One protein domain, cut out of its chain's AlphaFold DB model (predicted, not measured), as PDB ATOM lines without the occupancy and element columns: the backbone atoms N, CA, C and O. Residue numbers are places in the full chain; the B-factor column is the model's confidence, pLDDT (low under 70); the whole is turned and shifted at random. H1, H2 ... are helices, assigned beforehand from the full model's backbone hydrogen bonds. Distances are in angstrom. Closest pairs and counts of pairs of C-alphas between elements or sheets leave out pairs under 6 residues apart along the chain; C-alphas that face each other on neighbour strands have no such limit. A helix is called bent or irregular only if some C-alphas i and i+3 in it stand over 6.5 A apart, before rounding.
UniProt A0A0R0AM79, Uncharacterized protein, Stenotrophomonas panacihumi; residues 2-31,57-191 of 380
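This is residues 2 to 31 and 57 to 191 of the 380 residues of an uncharacterized protein of Stenotrophomonas panacihumi (UniProt A0A0R0AM79). One long bent helix, H6, runs through much of an elongated model, with a group of helices towards each end. At one end H7 folds back beside the arm H6b and the hairpin of H1 and H2 packs on this pair; at the other H3 and H5 pack on the arm H6a and H4b packs on H3, while H4a, away from H5 and H6a, crosses H6b. The printed part has 165 residues with seven named helices, H1 to H7 in chain order, and no named strand; the class is all helix, with mostly crossed packing. It is only just compact, close to loose, with a radius of gyration of the C-alphas of 18.3 A, and spans 60 by 36 by 25 A.

Begin at the hub, H6, residues 133 to 167, one helix by its hydrogen bonds but bent: C-alphas 147 and 150 are 6.8 A apart, and its arms H6a, residues 133 to 147, and H6b, residues 150 to 167, stand at a shallow tilt of 31 degrees. H7, residues 172 to 191, forms a hairpin with H6b at 17 degrees, opposite ways; their closest C-alphas, Ala 163 and Val 178, are 4.5 A apart. Look next at the hairpin of H1, residues 2 to 15, and H2, residues 20 to 31, at 28 degrees; Gly 2 and Gly 31 are closest, their C-alphas 4.3 A apart. Residues 20 to 24 of H2 touch H6b, closest at the C-alphas of Pro 20 and Leu 160, 5.3 A. H3, residues 57 to 80, touches H6a with residues 66 to 74 alone, closest at the C-alphas of Val 70 and Ala 146, 4.5 A. H5, residues 117 to 127, is about perpendicular to H3 at 81 degrees, with the C-alphas of Gly 62 and Gly 122 closest at 3.8 A. H4, residues 83 to 111, was assigned as one helix by its hydrogen bonds but is bent, C-alphas 90 and 93 being 7.7 A apart. Its arm H4a, residues 83 to 90, touches H6b at 80 degrees, with the C-alphas of Met 88 and Val 154 closest at 5.1 A; H4b, residues 93 to 111, touches H3 at 23 degrees, opposite ways, with Ala 63 and Leu 103 closest, their C-alphas 6.7 A apart. In H1, H3, H4b, H5, H6a, H6b and H7 every O i to N i+4 pair is within hydrogen-bond range; H2 has 6 of 8, and H4a 0 of 4 but 5 of 5 O i to N i+3 pairs.

Find C-alpha 133 at (31.160, -7.630, 38.823), where H6a begins, and C-alpha 167 at (-14.878, 11.377, 40.063), where H6b ends. From first to last C-alpha H3 measures 34.4 A, H7 29.0 A and H4b 26.8 A; H7 ends at C-alpha 191, (9.322, 5.354, 40.247).

The C-alphas of Lys 127 and Thr 171 are the two farthest apart, at 60.6 A. Residues 32 to 56 are not printed, and C-alphas 31 and 57 are 33.7 A apart across the cut; the links printed whole are tight. Residues 110 to 116 have pLDDT under 70, against a mean of 90.5 for the printed part.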
ATOM      1  N   GLY A   2       9.712  18.304  44.260       84.00
ATOM      2  CA  GLY A   2       9.144  17.405  43.233       84.00
ATOM      3  C   GLY A   2       7.698  16.965  43.505       84.00
ATOM      4  O   GLY A   2       6.863  17.006  42.614       84.00
ATOM      5  N   THR A   3       7.355  16.638  44.755       86.69
ATOM      6  CA  THR A   3       5.973  16.285  45.130       86.69
ATOM      7  C   THR A   3       4.987  17.430  44.985       86.69
ATOM      8  O   THR A   3       3.866  17.200  44.558       86.69
ATOM      9  N   LEU A   4       5.401  18.653  45.325       89.44
ATOM     10  CA  LEU A   4       4.575  19.847  45.147       89.44
ATOM     11  C   LEU A   4       4.350  20.119  43.658       89.44
ATOM     12  O   LEU A   4       3.228  20.404  43.265       89.44
ATOM     13  N   GLY A   5       5.389  19.960  42.829       90.50
ATOM     14  CA  GLY A   5       5.283  20.080  41.374       90.50
ATOM     15  C   GLY A   5       4.336  19.043  40.772       90.50
ATOM     16  O   GLY A   5       3.417  19.407  40.046       90.50
ATOM     17  N   ALA A   6       4.505  17.764  41.121       90.44
ATOM     18  CA  ALA A   6       3.595  16.704  40.689       90.44
ATOM     19  C   ALA A   6       2.161  16.943  41.200       90.44
ATOM     20  O   ALA A   6       1.205  16.822  40.443       90.44
ATOM     21  N   GLY A   7       1.988  17.348  42.458       90.50
ATOM     22  CA  GLY A   7       0.662  17.618  43.008       90.50
ATOM     23  C   GLY A   7      -0.042  18.805  42.356       90.50
ATOM     24  O   GLY A   7      -1.220  18.702  42.033       90.50
ATOM     25  N   ALA A   8       0.683  19.892  42.084       91.94
ATOM     26  CA  ALA A   8       0.152  21.039  41.354       91.94
ATOM     27  C   ALA A   8      -0.218  20.669  39.909       91.94
ATOM     28  O   ALA A   8      -1.288  21.050  39.443       91.94
ATOM     29  N   ALA A   9       0.624  19.884  39.226       92.50
ATOM     30  CA  ALA A   9       0.324  19.387  37.886       92.50
ATOM     31  C   ALA A   9      -0.939  18.524  37.878       92.50
ATOM     32  O   ALA A   9      -1.820  18.756  37.061       92.50
ATOM     33  N   PHE A  10      -1.070  17.587  38.820       90.69
ATOM     34  CA  PHE A  10      -2.281  16.782  38.942       90.69
ATOM     35  C   PHE A  10      -3.519  17.646  39.188       90.69
ATOM     36  O   PHE A  10      -4.497  17.496  38.469       90.69
ATOM     37  N   ALA A  11      -3.473  18.568  40.154       91.19
ATOM     38  CA  ALA A  11      -4.600  19.447  40.465       91.19
ATOM     39  C   ALA A  11      -5.006  20.313  39.262       91.19
ATOM     40  O   ALA A  11      -6.195  20.475  38.991       91.19
ATOM     41  N   LEU A  12      -4.027  20.816  38.507       92.81
ATOM     42  CA  LEU A  12      -4.268  21.570  37.282       92.81
ATOM     43  C   LEU A  12      -4.916  20.687  36.210       92.81
ATOM     44  O   LEU A  12      -5.991  21.023  35.724       92.81
ATOM     45  N   CYS A  13      -4.312  19.544  35.878       92.12
ATOM     46  CA  CYS A  13      -4.863  18.606  34.898       92.12
ATOM     47  C   CYS A  13      -6.278  18.153  35.270       92.12
ATOM     48  O   CYS A  13      -7.146  18.074  34.405       92.12
ATOM     49  N   TRP A  14      -6.509  17.911  36.559       88.81
ATOM     50  CA  TRP A  14      -7.804  17.567  37.122       88.81
ATOM     51  C   TRP A  14      -8.832  18.683  36.930       88.81
ATOM     52  O   TRP A  14      -9.916  18.436  36.409       88.81
ATOM     53  N   SER A  15      -8.484  19.922  37.298       89.56
ATOM     54  CA  SER A  15      -9.367  21.089  37.146       89.56
ATOM     55  C   SER A  15      -9.742  21.369  35.690       89.56
ATOM     56  O   SER A  15     -10.855  21.802  35.409       89.56
ATOM     57  N   LEU A  16      -8.828  21.068  34.767       91.81
ATOM     58  CA  LEU A  16      -9.007  21.226  33.328       91.81
ATOM     59  C   LEU A  16      -9.624  19.987  32.657       91.81
ATOM     60  O   LEU A  16      -9.772  19.982  31.438       91.81
ATOM     61  N   GLN A  17      -9.953  18.941  33.427       89.62
ATOM     62  CA  GLN A  17     -10.494  17.666  32.939       89.62
ATOM     63  C   GLN A  17      -9.670  17.061  31.791       89.62
ATOM     64  O   GLN A  17     -10.203  16.472  30.848       89.62
ATOM     65  N   LEU A  18      -8.344  17.216  31.854       91.31
ATOM     66  CA  LEU A  18      -7.458  16.701  30.820       91.31
ATOM     67  C   LEU A  18      -7.457  15.168  30.829       91.31
ATOM     68  O   LEU A  18      -7.461  14.549  31.898       91.31
ATOM     69  N   PRO A  19      -7.366  14.525  29.653       91.12
ATOM     70  CA  PRO A  19      -7.304  13.076  29.590       91.12
ATOM     71  C   PRO A  19      -6.038  12.548  30.295       91.12
ATOM     72  O   PRO A  19      -4.994  13.219  30.309       91.12
ATOM     73  N   PRO A  20      -6.066  11.315  30.837       92.19
ATOM     74  CA  PRO A  20      -4.918  10.712  31.521       92.19
ATOM     75  C   PRO A  20      -3.628  10.689  30.684       92.19
ATOM     76  O   PRO A  20      -2.535  10.854  31.225       92.19
ATOM     77  N   ALA A  21      -3.743  10.539  29.360       88.38
ATOM     78  CA  ALA A  21      -2.609  10.559  28.433       88.38
ATOM     79  C   ALA A  21      -1.879  11.917  28.390       88.38
ATOM     80  O   ALA A  21      -0.661  11.947  28.238       88.38
ATOM     81  N   MET A  22      -2.595  13.032  28.580       88.44
ATOM     82  CA  MET A  22      -2.009  14.381  28.662       88.44
ATOM     83  C   MET A  22      -1.543  14.721  30.081       88.44
ATOM     84  O   MET A  22      -0.542  15.412  30.262       88.44
ATOM     85  N   SER A  23      -2.232  14.193  31.094       92.81
ATOM     86  CA  SER A  23      -1.889  14.412  32.503       92.81
ATOM     87  C   SER A  23      -0.562  13.752  32.893       92.81
ATOM     88  O   SER A  23       0.224  14.317  33.653       92.81
ATOM     89  N   LEU A  24      -0.275  12.568  32.343       94.38
ATOM     90  CA  LEU A  24       0.941  11.802  32.627       94.38
ATOM     91  C   LEU A  24       2.249  12.571  32.350       94.38
ATOM     92  O   LEU A  24       3.072  12.662  33.267       94.38
ATOM     93  N   PRO A  25       2.492  13.133  31.148       92.44
ATOM     94  CA  PRO A  25       3.732  13.860  30.884       92.44
ATOM     95  C   PRO A  25       3.857  15.120  31.745       92.44
ATOM     96  O   PRO A  25       4.954  15.409  32.219       92.44
ATOM     97  N   MET A  26       2.755  15.828  32.026       92.50
ATOM     98  CA  MET A  26       2.770  16.985  32.932       92.50
ATOM     99  C   MET A  26       3.194  16.578  34.346       92.50
ATOM    100  O   MET A  26       4.070  17.208  34.938       92.50
ATOM    101  N   LEU A  27       2.639  15.477  34.861       93.75
ATOM    102  CA  LEU A  27       2.981  14.945  36.176       93.75
ATOM    103  C   LEU A  27       4.467  14.571  36.275       93.75
ATOM    104  O   LEU A  27       5.129  14.922  37.255       93.75
ATOM    105  N   LEU A  28       4.995  13.894  35.250       92.88
ATOM    106  CA  LEU A  28       6.401  13.492  35.177       92.88
ATOM    107  C   LEU A  28       7.334  14.701  35.102       92.88
ATOM    108  O   LEU A  28       8.287  14.778  35.875       92.88
ATOM    109  N   VAL A  29       7.062  15.654  34.206       92.00
ATOM    110  CA  VAL A  29       7.906  16.840  34.010       92.00
ATOM    111  C   VAL A  29       7.908  17.706  35.265       92.00
ATOM    112  O   VAL A  29       8.978  18.043  35.766       92.00
ATOM    113  N   CYS A  30       6.743  18.022  35.831       92.81
ATOM    114  CA  CYS A  30       6.664  18.845  37.038       92.81
ATOM    115  C   CYS A  30       7.237  18.130  38.272       92.81
ATOM    116  O   CYS A  30       7.831  18.778  39.137       92.81
ATOM    117  N   GLY A  31       7.116  16.801  38.345       90.88
ATOM    118  CA  GLY A  31       7.758  15.991  39.379       90.88
ATOM    119  C   GLY A  31       9.285  15.981  39.265       90.88
ATOM    120  O   GLY A  31       9.982  16.116  40.274       90.88
ATOM    121  N   ARG A  57      31.018   3.911  18.815       86.88
ATOM    122  CA  ARG A  57      30.512   2.595  18.389       86.88
ATOM    123  C   ARG A  57      29.920   1.808  19.559       86.88
ATOM    124  O   ARG A  57      28.837   1.243  19.425       86.88
ATOM    125  N   ASP A  58      30.620   1.767  20.690       88.00
ATOM    126  CA  ASP A  58      30.149   1.056  21.880       88.00
ATOM    127  C   ASP A  58      28.895   1.743  22.462       88.00
ATOM    128  O   ASP A  58      27.961   1.066  22.886       88.00
ATOM    129  N   TRP A  59      28.789   3.072  22.388       88.62
ATOM    130  CA  TRP A  59      27.558   3.782  22.737       88.62
ATOM    131  C   TRP A  59      26.382   3.412  21.820       88.62
ATOM    132  O   TRP A  59      25.312   3.091  22.328       88.62
ATOM    133  N   VAL A  60      26.572   3.380  20.494       91.31
ATOM    134  CA  VAL A  60      25.517   3.006  19.529       91.31
ATOM    135  C   VAL A  60      25.029   1.576  19.769       91.31
ATOM    136  O   VAL A  60      23.823   1.341  19.831       91.31
ATOM    137  N   LEU A  61      25.946   0.621  19.960       92.75
ATOM    138  CA  LEU A  61      25.591  -0.767  20.280       92.75
ATOM    139  C   LEU A  61      24.800  -0.863  21.589       92.75
ATOM    140  O   LEU A  61      23.799  -1.576  21.658       92.75
ATOM    141  N   GLY A  62      25.226  -0.127  22.617       92.75
ATOM    142  CA  GLY A  62      24.503  -0.039  23.880       92.75
ATOM    143  C   GLY A  62      23.112   0.570  23.716       92.75
ATOM    144  O   GLY A  62      22.147   0.039  24.256       92.75
ATOM    145  N   ALA A  63      22.987   1.651  22.947       93.81
ATOM    146  CA  ALA A  63      21.723   2.337  22.704       93.81
ATOM    147  C   ALA A  63      20.718   1.430  21.984       93.81
ATOM    148  O   ALA A  63      19.574   1.319  22.425       93.81
ATOM    149  N   LEU A  64      21.158   0.722  20.937       96.12
ATOM    150  CA  LEU A  64      20.345  -0.283  20.246       96.12
ATOM    151  C   LEU A  64      19.869  -1.366  21.218       96.12
ATOM    152  O   LEU A  64      18.681  -1.669  21.258       96.12
ATOM    153  N   ALA A  65      20.761  -1.883  22.063       95.50
ATOM    154  CA  ALA A  65      20.396  -2.887  23.054       95.50
ATOM    155  C   ALA A  65      19.377  -2.375  24.082       95.50
ATOM    156  O   ALA A  65      18.448  -3.102  24.423       95.50
ATOM    157  N   VAL A  66      19.503  -1.128  24.549       95.56
ATOM    158  CA  VAL A  66      18.517  -0.507  25.449       95.56
ATOM    159  C   VAL A  66      17.148  -0.413  24.776       95.56
ATOM    160  O   VAL A  66      16.153  -0.819  25.378       95.56
ATOM    161  N   VAL A  67      17.089   0.069  23.529       97.00
ATOM    162  CA  VAL A  67      15.839   0.156  22.756       97.00
ATOM    163  C   VAL A  67      15.218  -1.231  22.588       97.00
ATOM    164  O   VAL A  67      14.039  -1.409  22.890       97.00
ATOM    165  N   THR A  68      16.006  -2.231  22.184       97.50
ATOM    166  CA  THR A  68      15.532  -3.609  22.005       97.50
ATOM    167  C   THR A  68      15.040  -4.223  23.314       97.50
ATOM    168  O   THR A  68      13.975  -4.834  23.325       97.50
ATOM    169  N   LEU A  69      15.759  -4.042  24.426       96.81
ATOM    170  CA  LEU A  69      15.356  -4.560  25.737       96.81
ATOM    171  C   LEU A  69      14.030  -3.952  26.203       96.81
ATOM    172  O   LEU A  69      13.148  -4.680  26.660       96.81
ATOM    173  N   VAL A  70      13.869  -2.632  26.076       97.50
ATOM    174  CA  VAL A  70      12.625  -1.946  26.458       97.50
ATOM    175  C   VAL A  70      11.473  -2.370  25.546       97.50
ATOM    176  O   VAL A  70      10.384  -2.645  26.048       97.50
ATOM    177  N   ALA A  71      11.701  -2.484  24.235       97.38
ATOM    178  CA  ALA A  71      10.687  -2.932  23.283       97.38
ATOM    179  C   ALA A  71      10.252  -4.383  23.545       97.38
ATOM    180  O   ALA A  71       9.057  -4.655  23.628       97.38
ATOM    181  N   ALA A  72      11.202  -5.299  23.754       97.06
ATOM    182  CA  ALA A  72      10.920  -6.696  24.076       97.06
ATOM    183  C   ALA A  72      10.161  -6.834  25.405       97.06
ATOM    184  O   ALA A  72       9.177  -7.565  25.486       97.06
ATOM    185  N   SER A  73      10.574  -6.085  26.432       96.69
ATOM    186  CA  SER A  73       9.880  -6.027  27.723       96.69
ATOM    187  C   SER A  73       8.451  -5.496  27.580       96.69
ATOM    188  O   SER A  73       7.512  -6.101  28.094       96.69
ATOM    189  N   THR A  74       8.267  -4.407  26.830       97.00
ATOM    190  CA  THR A  74       6.949  -3.818  26.538       97.00
ATOM    191  C   THR A  74       6.057  -4.830  25.814       97.00
ATOM    192  O   THR A  74       4.920  -5.053  26.222       97.00
ATOM    193  N   ALA A  75       6.584  -5.514  24.794       96.25
ATOM    194  CA  ALA A  75       5.856  -6.546  24.063       96.25
ATOM    195  C   ALA A  75       5.474  -7.736  24.960       96.25
ATOM    196  O   ALA A  75       4.339  -8.207  24.905       96.25
ATOM    197  N   ALA A  76       6.377  -8.207  25.822       95.31
ATOM    198  CA  ALA A  76       6.076  -9.275  26.773       95.31
ATOM    199  C   ALA A  76       4.966  -8.866  27.760       95.31
ATOM    200  O   ALA A  76       4.053  -9.643  28.033       95.31
ATOM    201  N   GLN A  77       5.006  -7.627  28.257       95.31
ATOM    202  CA  GLN A  77       3.981  -7.089  29.153       95.31
ATOM    203  C   GLN A  77       2.632  -6.889  28.444       95.31
ATOM    204  O   GLN A  77       1.593  -7.132  29.051       95.31
ATOM    205  N   LEU A  78       2.615  -6.508  27.168       95.19
ATOM    206  CA  LEU A  78       1.386  -6.417  26.370       95.19
ATOM    207  C   LEU A  78       0.751  -7.791  26.119       95.19
ATOM    208  O   LEU A  78      -0.460  -7.934  26.257       95.19
ATOM    209  N   ASN A  79       1.564  -8.799  25.790       94.31
ATOM    210  CA  ASN A  79       1.069 -10.137  25.453       94.31
ATOM    211  C   ASN A  79       0.622 -10.943  26.682       94.31
ATOM    212  O   ASN A  79      -0.359 -11.678  26.606       94.31
ATOM    213  N   TRP A  80       1.322 -10.809  27.814       94.06
ATOM    214  CA  TRP A  80       1.101 -11.666  28.989       94.06
ATOM    215  C   TRP A  80       0.749 -10.909  30.275       94.06
ATOM    216  O   TRP A  80       0.503 -11.527  31.306       94.06
ATOM    217  N   GLY A  81       0.725  -9.575  30.256       91.44
ATOM    218  CA  GLY A  81       0.516  -8.758  31.455       91.44
ATOM    219  C   GLY A  81      -0.943  -8.546  31.874       91.44
ATOM    220  O   GLY A  81      -1.200  -7.862  32.866       91.44
ATOM    221  N   GLY A  82      -1.895  -9.151  31.162       90.69
ATOM    222  CA  GLY A  82      -3.323  -9.072  31.468       90.69
ATOM    223  C   GLY A  82      -4.002  -7.802  30.945       90.69
ATOM    224  O   GLY A  82      -3.453  -7.030  30.168       90.69
ATOM    225  N   ALA A  83      -5.252  -7.573  31.356       88.19
ATOM    226  CA  ALA A  83      -6.083  -6.528  30.752       88.19
ATOM    227  C   ALA A  83      -5.536  -5.105  30.962       88.19
ATOM    228  O   ALA A  83      -5.620  -4.288  30.048       88.19
ATOM    229  N   LYS A  84      -4.962  -4.818  32.140       86.31
ATOM    230  CA  LYS A  84      -4.461  -3.477  32.491       86.31
ATOM    231  C   LYS A  84      -3.206  -3.089  31.711       86.31
ATOM    232  O   LYS A  84      -3.020  -1.909  31.438       86.31
ATOM    233  N   THR A  85      -2.369  -4.047  31.306       89.38
ATOM    234  CA  THR A  85      -1.190  -3.730  30.489       89.38
ATOM    235  C   THR A  85      -1.550  -3.381  29.051       89.38
ATOM    236  O   THR A  85      -0.725  -2.781  28.377       89.38
ATOM    237  N   ARG A  86      -2.783  -3.626  28.580       91.19
ATOM    238  CA  ARG A  86      -3.233  -3.133  27.263       91.19
ATOM    239  C   ARG A  86      -3.274  -1.607  27.178       91.19
ATOM    240  O   ARG A  86      -2.998  -1.066  26.115       91.19
ATOM    241  N   MET A  87      -3.484  -0.920  28.306       92.06
ATOM    242  CA  MET A  87      -3.361   0.546  28.401       92.06
ATOM    243  C   MET A  87      -1.917   1.031  28.186       92.06
ATOM    244  O   MET A  87      -1.650   2.227  28.139       92.06
ATOM    245  N   MET A  88      -0.950   0.116  28.042       93.69
ATOM    246  CA  MET A  88       0.413   0.463  27.653       93.69
ATOM    247  C   MET A  88       0.470   1.035  26.231       93.69
ATOM    248  O   MET A  88       1.362   1.831  25.946       93.69
ATOM    249  N   LEU A  89      -0.490   0.681  25.363       93.12
ATOM    250  CA  LEU A  89      -0.616   1.253  24.019       93.12
ATOM    251  C   LEU A  89      -0.809   2.778  24.067       93.12
ATOM    252  O   LEU A  89      -0.165   3.495  23.302       93.12
ATOM    253  N   ASP A  90      -1.583   3.273  25.036       92.50
ATOM    254  CA  ASP A  90      -1.863   4.704  25.228       92.50
ATOM    255  C   ASP A  90      -0.629   5.494  25.695       92.50
ATOM    256  O   ASP A  90      -0.551   6.712  25.536       92.50
ATOM    257  N   VAL A  91       0.366   4.803  26.263       94.56
ATOM    258  CA  VAL A  91       1.602   5.405  26.787       94.56
ATOM    259  C   VAL A  91       2.850   5.042  25.986       94.56
ATOM    260  O   VAL A  91       3.952   5.403  26.402       94.56
ATOM    261  N   LEU A  92       2.725   4.402  24.817       94.88
ATOM    262  CA  LEU A  92       3.868   4.134  23.930       94.88
ATOM    263  C   LEU A  92       4.694   5.396  23.613       94.88
ATOM    264  O   LEU A  92       5.923   5.316  23.706       94.88
ATOM    265  N   PRO A  93       4.090   6.574  23.333       94.56
ATOM    266  CA  PRO A  93       4.862   7.803  23.142       94.56
ATOM    267  C   PRO A  93       5.663   8.204  24.387       94.56
ATOM    268  O   PRO A  93       6.811   8.632  24.274       94.56
ATOM    269  N   ALA A  94       5.099   8.018  25.585       95.12
ATOM    270  CA  ALA A  94       5.789   8.309  26.842       95.12
ATOM    271  C   ALA A  94       6.931   7.315  27.115       95.12
ATOM    272  O   ALA A  94       7.986   7.715  27.606       95.12
ATOM    273  N   ILE A  95       6.762   6.039  26.749       96.00
ATOM    274  CA  ILE A  95       7.819   5.019  26.819       96.00
ATOM    275  C   ILE A  95       8.966   5.393  25.881       96.00
ATOM    276  O   ILE A  95      10.119   5.434  26.313       96.00
ATOM    277  N   ALA A  96       8.662   5.727  24.625       95.88
ATOM    278  CA  ALA A  96       9.657   6.178  23.657       95.88
ATOM    279  C   ALA A  96      10.390   7.436  24.153       95.88
ATOM    280  O   ALA A  96      11.620   7.474  24.148       95.88
ATOM    281  N   GLY A  97       9.652   8.423  24.672       94.50
ATOM    282  CA  GLY A  97      10.219   9.633  25.270       94.50
ATOM    283  C   GLY A  97      11.150   9.341  26.451       94.50
ATOM    284  O   GLY A  97      12.239   9.906  26.528       94.50
ATOM    285  N   ALA A  98      10.780   8.411  27.337       94.38
ATOM    286  CA  ALA A  98      11.629   7.989  28.452       94.38
ATOM    287  C   ALA A  98      12.917   7.295  27.975       94.38
ATOM    288  O   ALA A  98      13.985   7.537  28.540       94.38
ATOM    289  N   VAL A  99      12.848   6.469  26.924       95.00
ATOM    290  CA  VAL A  99      14.034   5.847  26.308       95.00
ATOM    291  C   VAL A  99      14.951   6.902  25.707       95.00
ATOM    292  O   VAL A  99      16.139   6.915  26.027       95.00
ATOM    293  N   VAL A 100      14.411   7.824  24.906       93.81
ATOM    294  CA  VAL A 100      15.179   8.940  24.332       93.81
ATOM    295  C   VAL A 100      15.855   9.741  25.440       93.81
ATOM    296  O   VAL A 100      17.055   9.994  25.367       93.81
ATOM    297  N   LEU A 101      15.131  10.069  26.510       90.50
ATOM    298  CA  LEU A 101      15.682  10.803  27.643       90.50
ATOM    299  C   LEU A 101      16.820  10.036  28.336       90.50
ATOM    300  O   LEU A 101      17.867  10.622  28.608       90.50
ATOM    301  N   MET A 102      16.673   8.727  28.566       90.56
ATOM    302  CA  MET A 102      17.752   7.894  29.115       90.56
ATOM    303  C   MET A 102      18.995   7.890  28.214       90.56
ATOM    304  O   MET A 102      20.117   7.950  28.725       90.56
ATOM    305  N   LEU A 103      18.819   7.845  26.890       90.25
ATOM    306  CA  LEU A 103      19.923   7.897  25.927       90.25
ATOM    307  C   LEU A 103      20.598   9.273  25.908       90.25
ATOM    308  O   LEU A 103      21.825   9.337  25.918       90.25
ATOM    309  N   VAL A 104      19.828  10.364  25.958       87.62
ATOM    310  CA  VAL A 104      20.346  11.742  26.014       87.62
ATOM    311  C   VAL A 104      21.133  11.991  27.301       87.62
ATOM    312  O   VAL A 104      22.243  12.519  27.243       87.62
ATOM    313  N   ILE A 105      20.609  11.573  28.459       82.25
ATOM    314  CA  ILE A 105      21.327  11.674  29.742       82.25
ATOM    315  C   ILE A 105      22.638  10.889  29.662       82.25
ATOM    316  O   ILE A 105      23.695  11.411  30.009       82.25
ATOM    317  N   SER A 106      22.589   9.668  29.127       82.50
ATOM    318  CA  SER A 106      23.777   8.819  28.991       82.50
ATOM    319  C   SER A 106      24.810   9.392  28.015       82.50
ATOM    320  O   SER A 106      26.007   9.269  28.251       82.50
ATOM    321  N   TRP A 107      24.366  10.038  26.935       81.00
ATOM    322  CA  TRP A 107      25.232  10.752  25.994       81.00
ATOM    323  C   TRP A 107      25.904  11.969  26.637       81.00
ATOM    324  O   TRP A 107      27.088  12.226  26.417       81.00
ATOM    325  N   ARG A 108      25.167  12.719  27.462       77.31
ATOM    326  CA  ARG A 108      25.722  13.855  28.206       77.31
ATOM    327  C   ARG A 108      26.752  13.401  29.237       77.31
ATOM    328  O   ARG A 108      27.799  14.030  29.353       77.31
ATOM    329  N   ASP A 109      26.460  12.331  29.969       74.62
ATOM    330  CA  ASP A 109      27.377  11.761  30.959       74.62
ATOM    331  C   ASP A 109      28.652  11.218  30.290       74.62
ATOM    332  O   ASP A 109      29.742  11.448  30.810       74.62
ATOM    333  N   TRP A 110      28.539  10.624  29.091       69.44
ATOM    334  CA  TRP A 110      29.685  10.268  28.243       69.44
ATOM    335  C   TRP A 110      30.564  11.477  27.907       69.44
ATOM    336  O   TRP A 110      31.762  11.454  28.180       69.44
ATOM    337  N   ARG A 111      29.981  12.560  27.374       69.00
ATOM    338  CA  ARG A 111      30.738  13.788  27.055       69.00
ATOM    339  C   ARG A 111      31.377  14.441  28.281       69.00
ATOM    340  O   ARG A 111      32.352  15.166  28.144       69.00
ATOM    341  N   ALA A 112      30.821  14.194  29.463       63.38
ATOM    342  CA  ALA A 112      31.347  14.676  30.732       63.38
ATOM    343  C   ALA A 112      32.391  13.737  31.368       63.38
ATOM    344  O   ALA A 112      32.855  14.026  32.467       63.38
ATOM    345  N   GLY A 113      32.739  12.613  30.727       59.41
ATOM    346  CA  GLY A 113      33.727  11.660  31.243       59.41
ATOM    347  C   GLY A 113      33.263  10.852  32.461       59.41
ATOM    348  O   GLY A 113      34.088  10.296  33.186       59.41
ATOM    349  N   LEU A 114      31.954  10.786  32.719       57.06
ATOM    350  CA  LEU A 114      31.383  10.014  33.824       57.06
ATOM    351  C   LEU A 114      31.272   8.523  33.448       57.06
ATOM    352  O   LEU A 114      31.158   8.205  32.266       57.06
ATOM    353  N   PRO A 115      31.264   7.585  34.419       57.94
ATOM    354  CA  PRO A 115      31.102   6.157  34.139       57.94
ATOM    355  C   PRO A 115      29.863   5.867  33.269       57.94
ATOM    356  O   PRO A 115      28.723   6.048  33.697       57.94
ATOM    357  N   GLU A 116      30.086   5.416  32.034       69.50
ATOM    358  CA  GLU A 116      29.042   5.309  31.009       69.50
ATOM    359  C   GLU A 116      28.275   3.983  31.074       69.50
ATOM    360  O   GLU A 116      28.758   2.947  30.615       69.50
ATOM    361  N   ALA A 117      27.033   3.995  31.562       77.38
ATOM    362  CA  ALA A 117      26.212   2.782  31.612       77.38
ATOM    363  C   ALA A 117      25.819   2.242  30.218       77.38
ATOM    364  O   ALA A 117      25.744   1.027  30.040       77.38
ATOM    365  N   VAL A 118      25.564   3.113  29.226       87.44
ATOM    366  CA  VAL A 118      25.167   2.691  27.862       87.44
ATOM    367  C   VAL A 118      26.351   2.125  27.083       87.44
ATOM    368  O   VAL A 118      26.266   1.010  26.578       87.44
ATOM    369  N   SER A 119      27.480   2.831  27.003       84.56
ATOM    370  CA  SER A 119      28.634   2.308  26.257       84.56
ATOM    371  C   SER A 119      29.288   1.115  26.951       84.56
ATOM    372  O   SER A 119      29.813   0.233  26.271       84.56
ATOM    373  N   SER A 120      29.197   1.008  28.283       86.69
ATOM    374  CA  SER A 120      29.596  -0.211  28.995       86.69
ATOM    375  C   SER A 120      28.756  -1.404  28.549       86.69
ATOM    376  O   SER A 120      29.314  -2.471  28.301       86.69
ATOM    377  N   LEU A 121      27.442  -1.227  28.354       89.75
ATOM    378  CA  LEU A 121      26.585  -2.271  27.791       89.75
ATOM    379  C   LEU A 121      27.023  -2.648  26.368       89.75
ATOM    380  O   LEU A 121      27.177  -3.831  26.072       89.75
ATOM    381  N   GLY A 122      27.301  -1.675  25.498       90.19
ATOM    382  CA  GLY A 122      27.793  -1.976  24.151       90.19
ATOM    383  C   GLY A 122      29.177  -2.629  24.133       90.19
ATOM    384  O   GLY A 122      29.422  -3.530  23.334       90.19
ATOM    385  N   THR A 123      30.054  -2.267  25.071       88.00
ATOM    386  CA  THR A 123      31.352  -2.926  25.268       88.00
ATOM    387  C   THR A 123      31.164  -4.390  25.663       88.00
ATOM    388  O   THR A 123      31.845  -5.255  25.111       88.00
ATOM    389  N   ILE A 124      30.235  -4.677  26.584       89.56
ATOM    390  CA  ILE A 124      29.879  -6.043  26.998       89.56
ATOM    391  C   ILE A 124      29.386  -6.847  25.795       89.56
ATOM    392  O   ILE A 124      29.860  -7.960  25.575       89.56
ATOM    393  N   LEU A 125      28.493  -6.278  24.981       90.69
ATOM    394  CA  LEU A 125      27.944  -6.942  23.794       90.69
ATOM    395  C   LEU A 125      29.011  -7.205  22.732       90.69
ATOM    396  O   LEU A 125      29.086  -8.304  22.185       90.69
ATOM    397  N   ARG A 126      29.880  -6.224  22.475       90.94
ATOM    398  CA  ARG A 126      30.975  -6.356  21.512       90.94
ATOM    399  C   ARG A 126      32.011  -7.383  21.960       90.94
ATOM    400  O   ARG A 126      32.462  -8.179  21.146       90.94
ATOM    401  N   LYS A 127      32.415  -7.351  23.233       88.75
ATOM    402  CA  LYS A 127      33.409  -8.282  23.797       88.75
ATOM    403  C   LYS A 127      32.815  -9.642  24.173       88.75
ATOM    404  O   LYS A 127      33.582 -10.548  24.475       88.75
ATOM    405  N   ARG A 128      31.483  -9.775  24.192       85.31
ATOM    406  CA  ARG A 128      30.739 -10.964  24.646       85.31
ATOM    407  C   ARG A 128      31.221 -11.487  26.004       85.31
ATOM    408  O   ARG A 128      31.335 -12.689  26.209       85.31
ATOM    409  N   SER A 129      31.537 -10.580  26.927       84.06
ATOM    410  CA  SER A 129      32.127 -10.930  28.222       84.06
ATOM    411  C   SER A 129      31.506 -10.121  29.352       84.06
ATOM    412  O   SER A 129      31.441  -8.893  29.290       84.06
ATOM    413  N   VAL A 130      31.079 -10.833  30.397       77.62
ATOM    414  CA  VAL A 130      30.527 -10.285  31.649       77.62
ATOM    415  C   VAL A 130      31.461 -10.617  32.824       77.62
ATOM    416  O   VAL A 130      31.030 -10.759  33.960       77.62
ATOM    417  N   ALA A 131      32.761 -10.784  32.557       70.88
ATOM    418  CA  ALA A 131      33.709 -11.357  33.518       70.88
ATOM    419  C   ALA A 131      33.960 -10.504  34.781       70.88
ATOM    420  O   ALA A 131      34.559 -11.002  35.729       70.88
ATOM    421  N   SER A 132      33.519  -9.241  34.822       79.06
ATOM    422  CA  SER A 132      33.658  -8.376  36.001       79.06
ATOM    423  C   SER A 132      32.321  -8.132  36.703       79.06
ATOM    424  O   SER A 132      31.277  -7.989  36.063       79.06
ATOM    425  N   GLU A 133      32.349  -7.990  38.033       72.50
ATOM    426  CA  GLU A 133      31.160  -7.630  38.823       72.50
ATOM    427  C   GLU A 133      30.513  -6.314  38.355       72.50
ATOM    428  O   GLU A 133      29.286  -6.161  38.371       72.50
ATOM    429  N   GLY A 134      31.333  -5.370  37.878       83.62
ATOM    430  CA  GLY A 134      30.868  -4.122  37.276       83.62
ATOM    431  C   GLY A 134      30.076  -4.346  35.985       83.62
ATOM    432  O   GLY A 134      29.025  -3.733  35.801       83.62
ATOM    433  N   ALA A 135      30.517  -5.266  35.119       85.81
ATOM    434  CA  ALA A 135      29.808  -5.593  33.883       85.81
ATOM    435  C   ALA A 135      28.432  -6.219  34.161       85.81
ATOM    436  O   ALA A 135      27.437  -5.822  33.551       85.81
ATOM    437  N   LEU A 136      28.353  -7.137  35.129       88.38
ATOM    438  CA  LEU A 136      27.081  -7.744  35.529       88.38
ATOM    439  C   LEU A 136      26.120  -6.703  36.118       88.38
ATOM    440  O   LEU A 136      24.933  -6.706  35.798       88.38
ATOM    441  N   THR A 137      26.632  -5.775  36.929       89.88
ATOM    442  CA  THR A 137      25.847  -4.668  37.497       89.88
ATOM    443  C   THR A 137      25.246  -3.778  36.407       89.88
ATOM    444  O   THR A 137      24.075  -3.411  36.497       89.88
ATOM    445  N   VAL A 138      26.012  -3.465  35.355       90.12
ATOM    446  CA  VAL A 138      25.521  -2.688  34.204       90.12
ATOM    447  C   VAL A 138      24.417  -3.441  33.463       90.12
ATOM    448  O   VAL A 138      23.351  -2.873  33.228       90.12
ATOM    449  N   LEU A 139      24.646  -4.714  33.125       91.88
ATOM    450  CA  LEU A 139      23.674  -5.535  32.401       91.88
ATOM    451  C   LEU A 139      22.355  -5.654  33.179       91.88
ATOM    452  O   LEU A 139      21.294  -5.297  32.670       91.88
ATOM    453  N   LEU A 140      22.434  -6.092  34.438       93.94
ATOM    454  CA  LEU A 140      21.269  -6.251  35.307       93.94
ATOM    455  C   LEU A 140      20.575  -4.911  35.576       93.94
ATOM    456  O   LEU A 140      19.348  -4.859  35.617       93.94
ATOM    457  N   GLY A 141      21.328  -3.815  35.703       93.88
ATOM    458  CA  GLY A 141      20.773  -2.473  35.874       93.88
ATOM    459  C   GLY A 141      19.914  -2.039  34.684       93.88
ATOM    460  O   GLY A 141      18.841  -1.463  34.878       93.88
ATOM    461  N   TRP A 142      20.332  -2.370  33.459       94.06
ATOM    462  CA  TRP A 142      19.515  -2.152  32.264       94.06
ATOM    463  C   TRP A 142      18.311  -3.087  32.194       94.06
ATOM    464  O   TRP A 142      17.233  -2.617  31.841       94.06
ATOM    465  N   CYS A 143      18.435  -4.353  32.600       95.94
ATOM    466  CA  CYS A 143      17.284  -5.255  32.717       95.94
ATOM    467  C   CYS A 143      16.235  -4.712  33.700       95.94
ATOM    468  O   CYS A 143      15.050  -4.684  33.375       95.94
ATOM    469  N   VAL A 144      16.659  -4.202  34.864       96.75
ATOM    470  CA  VAL A 144      15.773  -3.540  35.837       96.75
ATOM    471  C   VAL A 144      15.029  -2.383  35.162       96.75
ATOM    472  O   VAL A 144      13.801  -2.326  35.207       96.75
ATOM    473  N   LYS A 145      15.741  -1.470  34.494       95.88
ATOM    474  CA  LYS A 145      15.102  -0.336  33.805       95.88
ATOM    475  C   LYS A 145      14.150  -0.786  32.694       95.88
ATOM    476  O   LYS A 145      13.046  -0.261  32.605       95.88
ATOM    477  N   ALA A 146      14.546  -1.764  31.884       96.75
ATOM    478  CA  ALA A 146      13.743  -2.273  30.778       96.75
ATOM    479  C   ALA A 146      12.425  -2.900  31.249       96.75
ATOM    480  O   ALA A 146      11.396  -2.722  30.602       96.75
ATOM    481  N   VAL A 147      12.432  -3.591  32.391       96.94
ATOM    482  CA  VAL A 147      11.214  -4.130  33.007       96.94
ATOM    483  C   VAL A 147      10.354  -3.006  33.583       96.94
ATOM    484  O   VAL A 147       9.167  -2.912  33.270       96.94
ATOM    485  N   PHE A 148      10.937  -2.140  34.413       97.50
ATOM    486  CA  PHE A 148      10.147  -1.250  35.261       97.50
ATOM    487  C   PHE A 148       9.762   0.089  34.629       97.50
ATOM    488  O   PHE A 148       8.718   0.613  34.993       97.50
ATOM    489  N   VAL A 149      10.530   0.658  33.695       97.25
ATOM    490  CA  VAL A 149      10.163   1.939  33.054       97.25
ATOM    491  C   VAL A 149       8.806   1.865  32.340       97.25
ATOM    492  O   VAL A 149       7.925   2.648  32.707       97.25
ATOM    493  N   PRO A 150       8.579   0.945  31.377       97.31
ATOM    494  CA  PRO A 150       7.279   0.856  30.709       97.31
ATOM    495  C   PRO A 150       6.163   0.500  31.692       97.31
ATOM    496  O   PRO A 150       5.069   1.059  31.624       97.31
ATOM    497  N   LEU A 151       6.467  -0.358  32.669       97.06
ATOM    498  CA  LEU A 151       5.514  -0.785  33.681       97.06
ATOM    499  C   LEU A 151       5.040   0.377  34.569       97.06
ATOM    500  O   LEU A 151       3.846   0.545  34.792       97.06
ATOM    501  N   MET A 152       5.958   1.196  35.084       97.38
ATOM    502  CA  MET A 152       5.599   2.332  35.936       97.38
ATOM    503  C   MET A 152       4.852   3.413  35.147       97.38
ATOM    504  O   MET A 152       3.949   4.038  35.697       97.38
ATOM    505  N   LEU A 153       5.163   3.593  33.858       97.19
ATOM    506  CA  LEU A 153       4.423   4.499  32.974       97.19
ATOM    507  C   LEU A 153       2.971   4.051  32.779       97.19
ATOM    508  O   LEU A 153       2.063   4.856  32.988       97.19
ATOM    509  N   VAL A 154       2.733   2.775  32.442       96.94
ATOM    510  CA  VAL A 154       1.356   2.279  32.287       96.94
ATOM    511  C   VAL A 154       0.595   2.334  33.609       96.94
ATOM    512  O   VAL A 154      -0.556   2.753  33.618       96.94
ATOM    513  N   TRP A 155       1.218   2.000  34.745       97.00
ATOM    514  CA  TRP A 155       0.530   2.090  36.035       97.00
ATOM    515  C   TRP A 155       0.204   3.530  36.418       97.00
ATOM    516  O   TRP A 155      -0.901   3.776  36.890       97.00
ATOM    517  N   CYS A 156       1.104   4.484  36.170       96.94
ATOM    518  CA  CYS A 156       0.811   5.903  36.368       96.94
ATOM    519  C   CYS A 156      -0.429   6.323  35.567       96.94
ATOM    520  O   CYS A 156      -1.357   6.909  36.120       96.94
ATOM    521  N   HIS A 157      -0.501   5.926  34.295       96.38
ATOM    522  CA  HIS A 157      -1.658   6.189  33.444       96.38
ATOM    523  C   HIS A 157      -2.942   5.510  33.945       96.38
ATOM    524  O   HIS A 157      -3.982   6.161  34.021       96.38
ATOM    525  N   VAL A 158      -2.871   4.238  34.353       96.31
ATOM    526  CA  VAL A 158      -3.997   3.497  34.948       96.31
ATOM    527  C   VAL A 158      -4.533   4.219  36.184       96.31
ATOM    528  O   VAL A 158      -5.742   4.351  36.338       96.31
ATOM    529  N   TRP A 159      -3.657   4.711  37.062       96.44
ATOM    530  CA  TRP A 159      -4.073   5.426  38.266       96.44
ATOM    531  C   TRP A 159      -4.694   6.789  37.957       96.44
ATOM    532  O   TRP A 159      -5.698   7.146  38.566       96.44
ATOM    533  N   LEU A 160      -4.174   7.518  36.969       95.19
ATOM    534  CA  LEU A 160      -4.803   8.748  36.483       95.19
ATOM    535  C   LEU A 160      -6.199   8.475  35.897       95.19
ATOM    536  O   LEU A 160      -7.144   9.194  36.212       95.19
ATOM    537  N   ALA A 161      -6.356   7.410  35.106       94.50
ATOM    538  CA  ALA A 161      -7.649   7.001  34.560       94.50
ATOM    539  C   ALA A 161      -8.642   6.584  35.656       94.50
ATOM    540  O   ALA A 161      -9.804   6.983  35.616       94.50
ATOM    541  N   LEU A 162      -8.181   5.841  36.668       93.69
ATOM    542  CA  LEU A 162      -8.995   5.463  37.826       93.69
ATOM    543  C   LEU A 162      -9.422   6.674  38.654       93.69
ATOM    544  O   LEU A 162     -10.552   6.700  39.133       93.69
ATOM    545  N   ALA A 163      -8.558   7.681  38.802       93.25
ATOM    546  CA  ALA A 163      -8.929   8.923  39.465       93.25
ATOM    547  C   ALA A 163     -10.088   9.595  38.712       93.25
ATOM    548  O   ALA A 163     -11.122   9.870  39.317       93.25
ATOM    549  N   VAL A 164      -9.968   9.770  37.389       92.06
ATOM    550  CA  VAL A 164     -11.042  10.346  36.559       92.06
ATOM    551  C   VAL A 164     -12.328   9.529  36.694       92.06
ATOM    552  O   VAL A 164     -13.380  10.091  36.987       92.06
ATOM    553  N   GLN A 165     -12.251   8.201  36.581       90.88
ATOM    554  CA  GLN A 165     -13.415   7.324  36.720       90.88
ATOM    555  C   GLN A 165     -14.101   7.474  38.087       90.88
ATOM    556  O   GLN A 165     -15.325   7.581  38.152       90.88
ATOM    557  N   ALA A 166     -13.325   7.526  39.172       90.00
ATOM    558  CA  ALA A 166     -13.845   7.676  40.528       90.00
ATOM    559  C   ALA A 166     -14.528   9.036  40.772       90.00
ATOM    560  O   ALA A 166     -15.333   9.150  41.694       90.00
ATOM    561  N   SER A 167     -14.245  10.054  39.951       87.31
ATOM    562  CA  SER A 167     -14.878  11.377  40.063       87.31
ATOM    563  C   SER A 167     -16.202  11.541  39.333       87.31
ATOM    564  O   SER A 167     -16.918  12.496  39.620       87.31
ATOM    565  N   ILE A 168     -16.548  10.619  38.427       86.88
ATOM    566  CA  ILE A 168     -17.785  10.703  37.635       86.88
ATOM    567  C   ILE A 168     -19.014  10.699  38.551       86.88
ATOM    568  O   ILE A 168     -19.977  11.422  38.301       86.88
ATOM    569  N   VAL A 169     -18.977   9.904  39.624       81.31
ATOM    570  CA  VAL A 169     -20.050   9.832  40.620       81.31
ATOM    571  C   VAL A 169     -19.523  10.378  41.953       81.31
ATOM    572  O   VAL A 169     -18.858   9.644  42.693       81.31
ATOM    573  N   PRO A 170     -19.789  11.659  42.279       80.56
ATOM    574  CA  PRO A 170     -19.182  12.336  43.421       80.56
ATOM    575  C   PRO A 170     -19.819  11.871  44.734       80.56
ATOM    576  O   PRO A 170     -20.764  12.462  45.252       80.56
ATOM    577  N   THR A 171     -19.282  10.788  45.289       90.94
ATOM    578  CA  THR A 171     -19.593  10.304  46.640       90.94
ATOM    579  C   THR A 171     -18.407  10.549  47.566       90.94
ATOM    580  O   THR A 171     -17.268  10.649  47.109       90.94
ATOM    581  N   VAL A 172     -18.639  10.596  48.882       90.75
ATOM    582  CA  VAL A 172     -17.548  10.711  49.871       90.75
ATOM    583  C   VAL A 172     -16.540   9.563  49.712       90.75
ATOM    584  O   VAL A 172     -15.335   9.794  49.659       90.75
ATOM    585  N   LEU A 173     -17.035   8.329  49.559       90.94
ATOM    586  CA  LEU A 173     -16.217   7.133  49.328       90.94
ATOM    587  C   LEU A 173     -15.456   7.201  47.991       90.94
ATOM    588  O   LEU A 173     -14.265   6.896  47.944       90.94
ATOM    589  N   GLY A 174     -16.101   7.682  46.923       91.25
ATOM    590  CA  GLY A 174     -15.447   7.963  45.641       91.25
ATOM    591  C   GLY A 174     -14.332   9.006  45.766       91.25
ATOM    592  O   GLY A 174     -13.251   8.817  45.215       91.25
ATOM    593  N   GLY A 175     -14.533  10.047  46.580       93.19
ATOM    594  CA  GLY A 175     -13.515  11.052  46.893       93.19
ATOM    595  C   GLY A 175     -12.251  10.449  47.513       93.19
ATOM    596  O   GLY A 175     -11.141  10.781  47.097       93.19
ATOM    597  N   PHE A 176     -12.392   9.493  48.438       95.25
ATOM    598  CA  PHE A 176     -11.242   8.742  48.955       95.25
ATOM    599  C   PHE A 176     -10.523   7.961  47.851       95.25
ATOM    600  O   PHE A 176      -9.293   7.950  47.827       95.25
ATOM    601  N   MET A 177     -11.246   7.355  46.906       94.06
ATOM    602  CA  MET A 177     -10.621   6.642  45.783       94.06
ATOM    603  C   MET A 177      -9.887   7.563  44.822       94.06
ATOM    604  O   MET A 177      -8.822   7.183  44.344       94.06
ATOM    605  N   VAL A 178     -10.390   8.776  44.585       94.00
ATOM    606  CA  VAL A 178      -9.651   9.802  43.834       94.00
ATOM    607  C   VAL A 178      -8.316  10.090  44.522       94.00
ATOM    608  O   VAL A 178      -7.274  10.075  43.868       94.00
ATOM    609  N   VAL A 179      -8.317  10.273  45.847       95.69
ATOM    610  CA  VAL A 179      -7.089  10.509  46.626       95.69
ATOM    611  C   VAL A 179      -6.146   9.305  46.566       95.69
ATOM    612  O   VAL A 179      -4.950   9.478  46.343       95.69
ATOM    613  N   VAL A 180      -6.654   8.081  46.722       96.69
ATOM    614  CA  VAL A 180      -5.856   6.845  46.628       96.69
ATOM    615  C   VAL A 180      -5.238   6.689  45.240       96.69
ATOM    616  O   VAL A 180      -4.044   6.411  45.124       96.69
ATOM    617  N   ALA A 181      -6.023   6.893  44.184       95.75
ATOM    618  CA  ALA A 181      -5.559   6.812  42.807       95.75
ATOM    619  C   ALA A 181      -4.489   7.877  42.528       95.75
ATOM    620  O   ALA A 181      -3.426   7.564  41.998       95.75
ATOM    621  N   PHE A 182      -4.703   9.111  42.982       95.25
ATOM    622  CA  PHE A 182      -3.707  10.174  42.893       95.25
ATOM    623  C   PHE A 182      -2.401   9.832  43.630       95.25
ATOM    624  O   PHE A 182      -1.310  10.005  43.084       95.25
ATOM    625  N   LEU A 183      -2.494   9.287  44.844       97.12
ATOM    626  CA  LEU A 183      -1.340   8.833  45.618       97.12
ATOM    627  C   LEU A 183      -0.530   7.774  44.847       97.12
ATOM    628  O   LEU A 183       0.686   7.916  44.700       97.12
ATOM    629  N   TYR A 184      -1.180   6.756  44.282       97.62
ATOM    630  CA  TYR A 184      -0.487   5.756  43.463       97.62
ATOM    631  C   TYR A 184       0.053   6.311  42.130       97.62
ATOM    632  O   TYR A 184       1.091   5.844  41.648       97.62
ATOM    633  N   ALA A 185      -0.583   7.330  41.544       96.69
ATOM    634  CA  ALA A 185      -0.033   8.047  40.394       96.69
ATOM    635  C   ALA A 185       1.270   8.782  40.764       96.69
ATOM    636  O   ALA A 185       2.244   8.718  40.015       96.69
ATOM    637  N   ILE A 186       1.350   9.407  41.948       95.75
ATOM    638  CA  ILE A 186       2.605   9.990  42.458       95.75
ATOM    639  C   ILE A 186       3.669   8.908  42.676       95.75
ATOM    640  O   ILE A 186       4.809   9.103  42.260       95.75
ATOM    641  N   ASP A 187       3.323   7.781  43.306       97.31
ATOM    642  CA  ASP A 187       4.250   6.660  43.549       97.31
ATOM    643  C   ASP A 187       4.920   6.197  42.253       97.31
ATOM    644  O   ASP A 187       6.145   6.183  42.122       97.31
ATOM    645  N   THR A 188       4.095   5.887  41.259       96.94
ATOM    646  CA  THR A 188       4.543   5.388  39.958       96.94
ATOM    647  C   THR A 188       5.260   6.463  39.141       96.94
ATOM    648  O   THR A 188       6.264   6.159  38.501       96.94
ATOM    649  N   CYS A 189       4.850   7.732  39.235       95.50
ATOM    650  CA  CYS A 189       5.584   8.873  38.683       95.50
ATOM    651  C   CYS A 189       7.011   8.958  39.252       95.50
ATOM    652  O   CYS A 189       7.984   8.980  38.497       95.50
ATOM    653  N   PHE A 190       7.163   8.926  40.578       94.94
ATOM    654  CA  PHE A 190       8.478   8.949  41.224       94.94
ATOM    655  C   PHE A 190       9.304   7.701  40.904       94.94
ATOM    656  O   PHE A 190      10.523   7.801  40.746       94.94
ATOM    657  N   ALA A 191       8.655   6.551  40.724       95.69
ATOM    658  CA  ALA A 191       9.322   5.354  40.247       95.69
ATOM    659  C   ALA A 191       9.902   5.546  38.835       95.69
ATOM    660  O   ALA A 191      11.088   5.276  38.635       95.69
TER     661      ALA A 191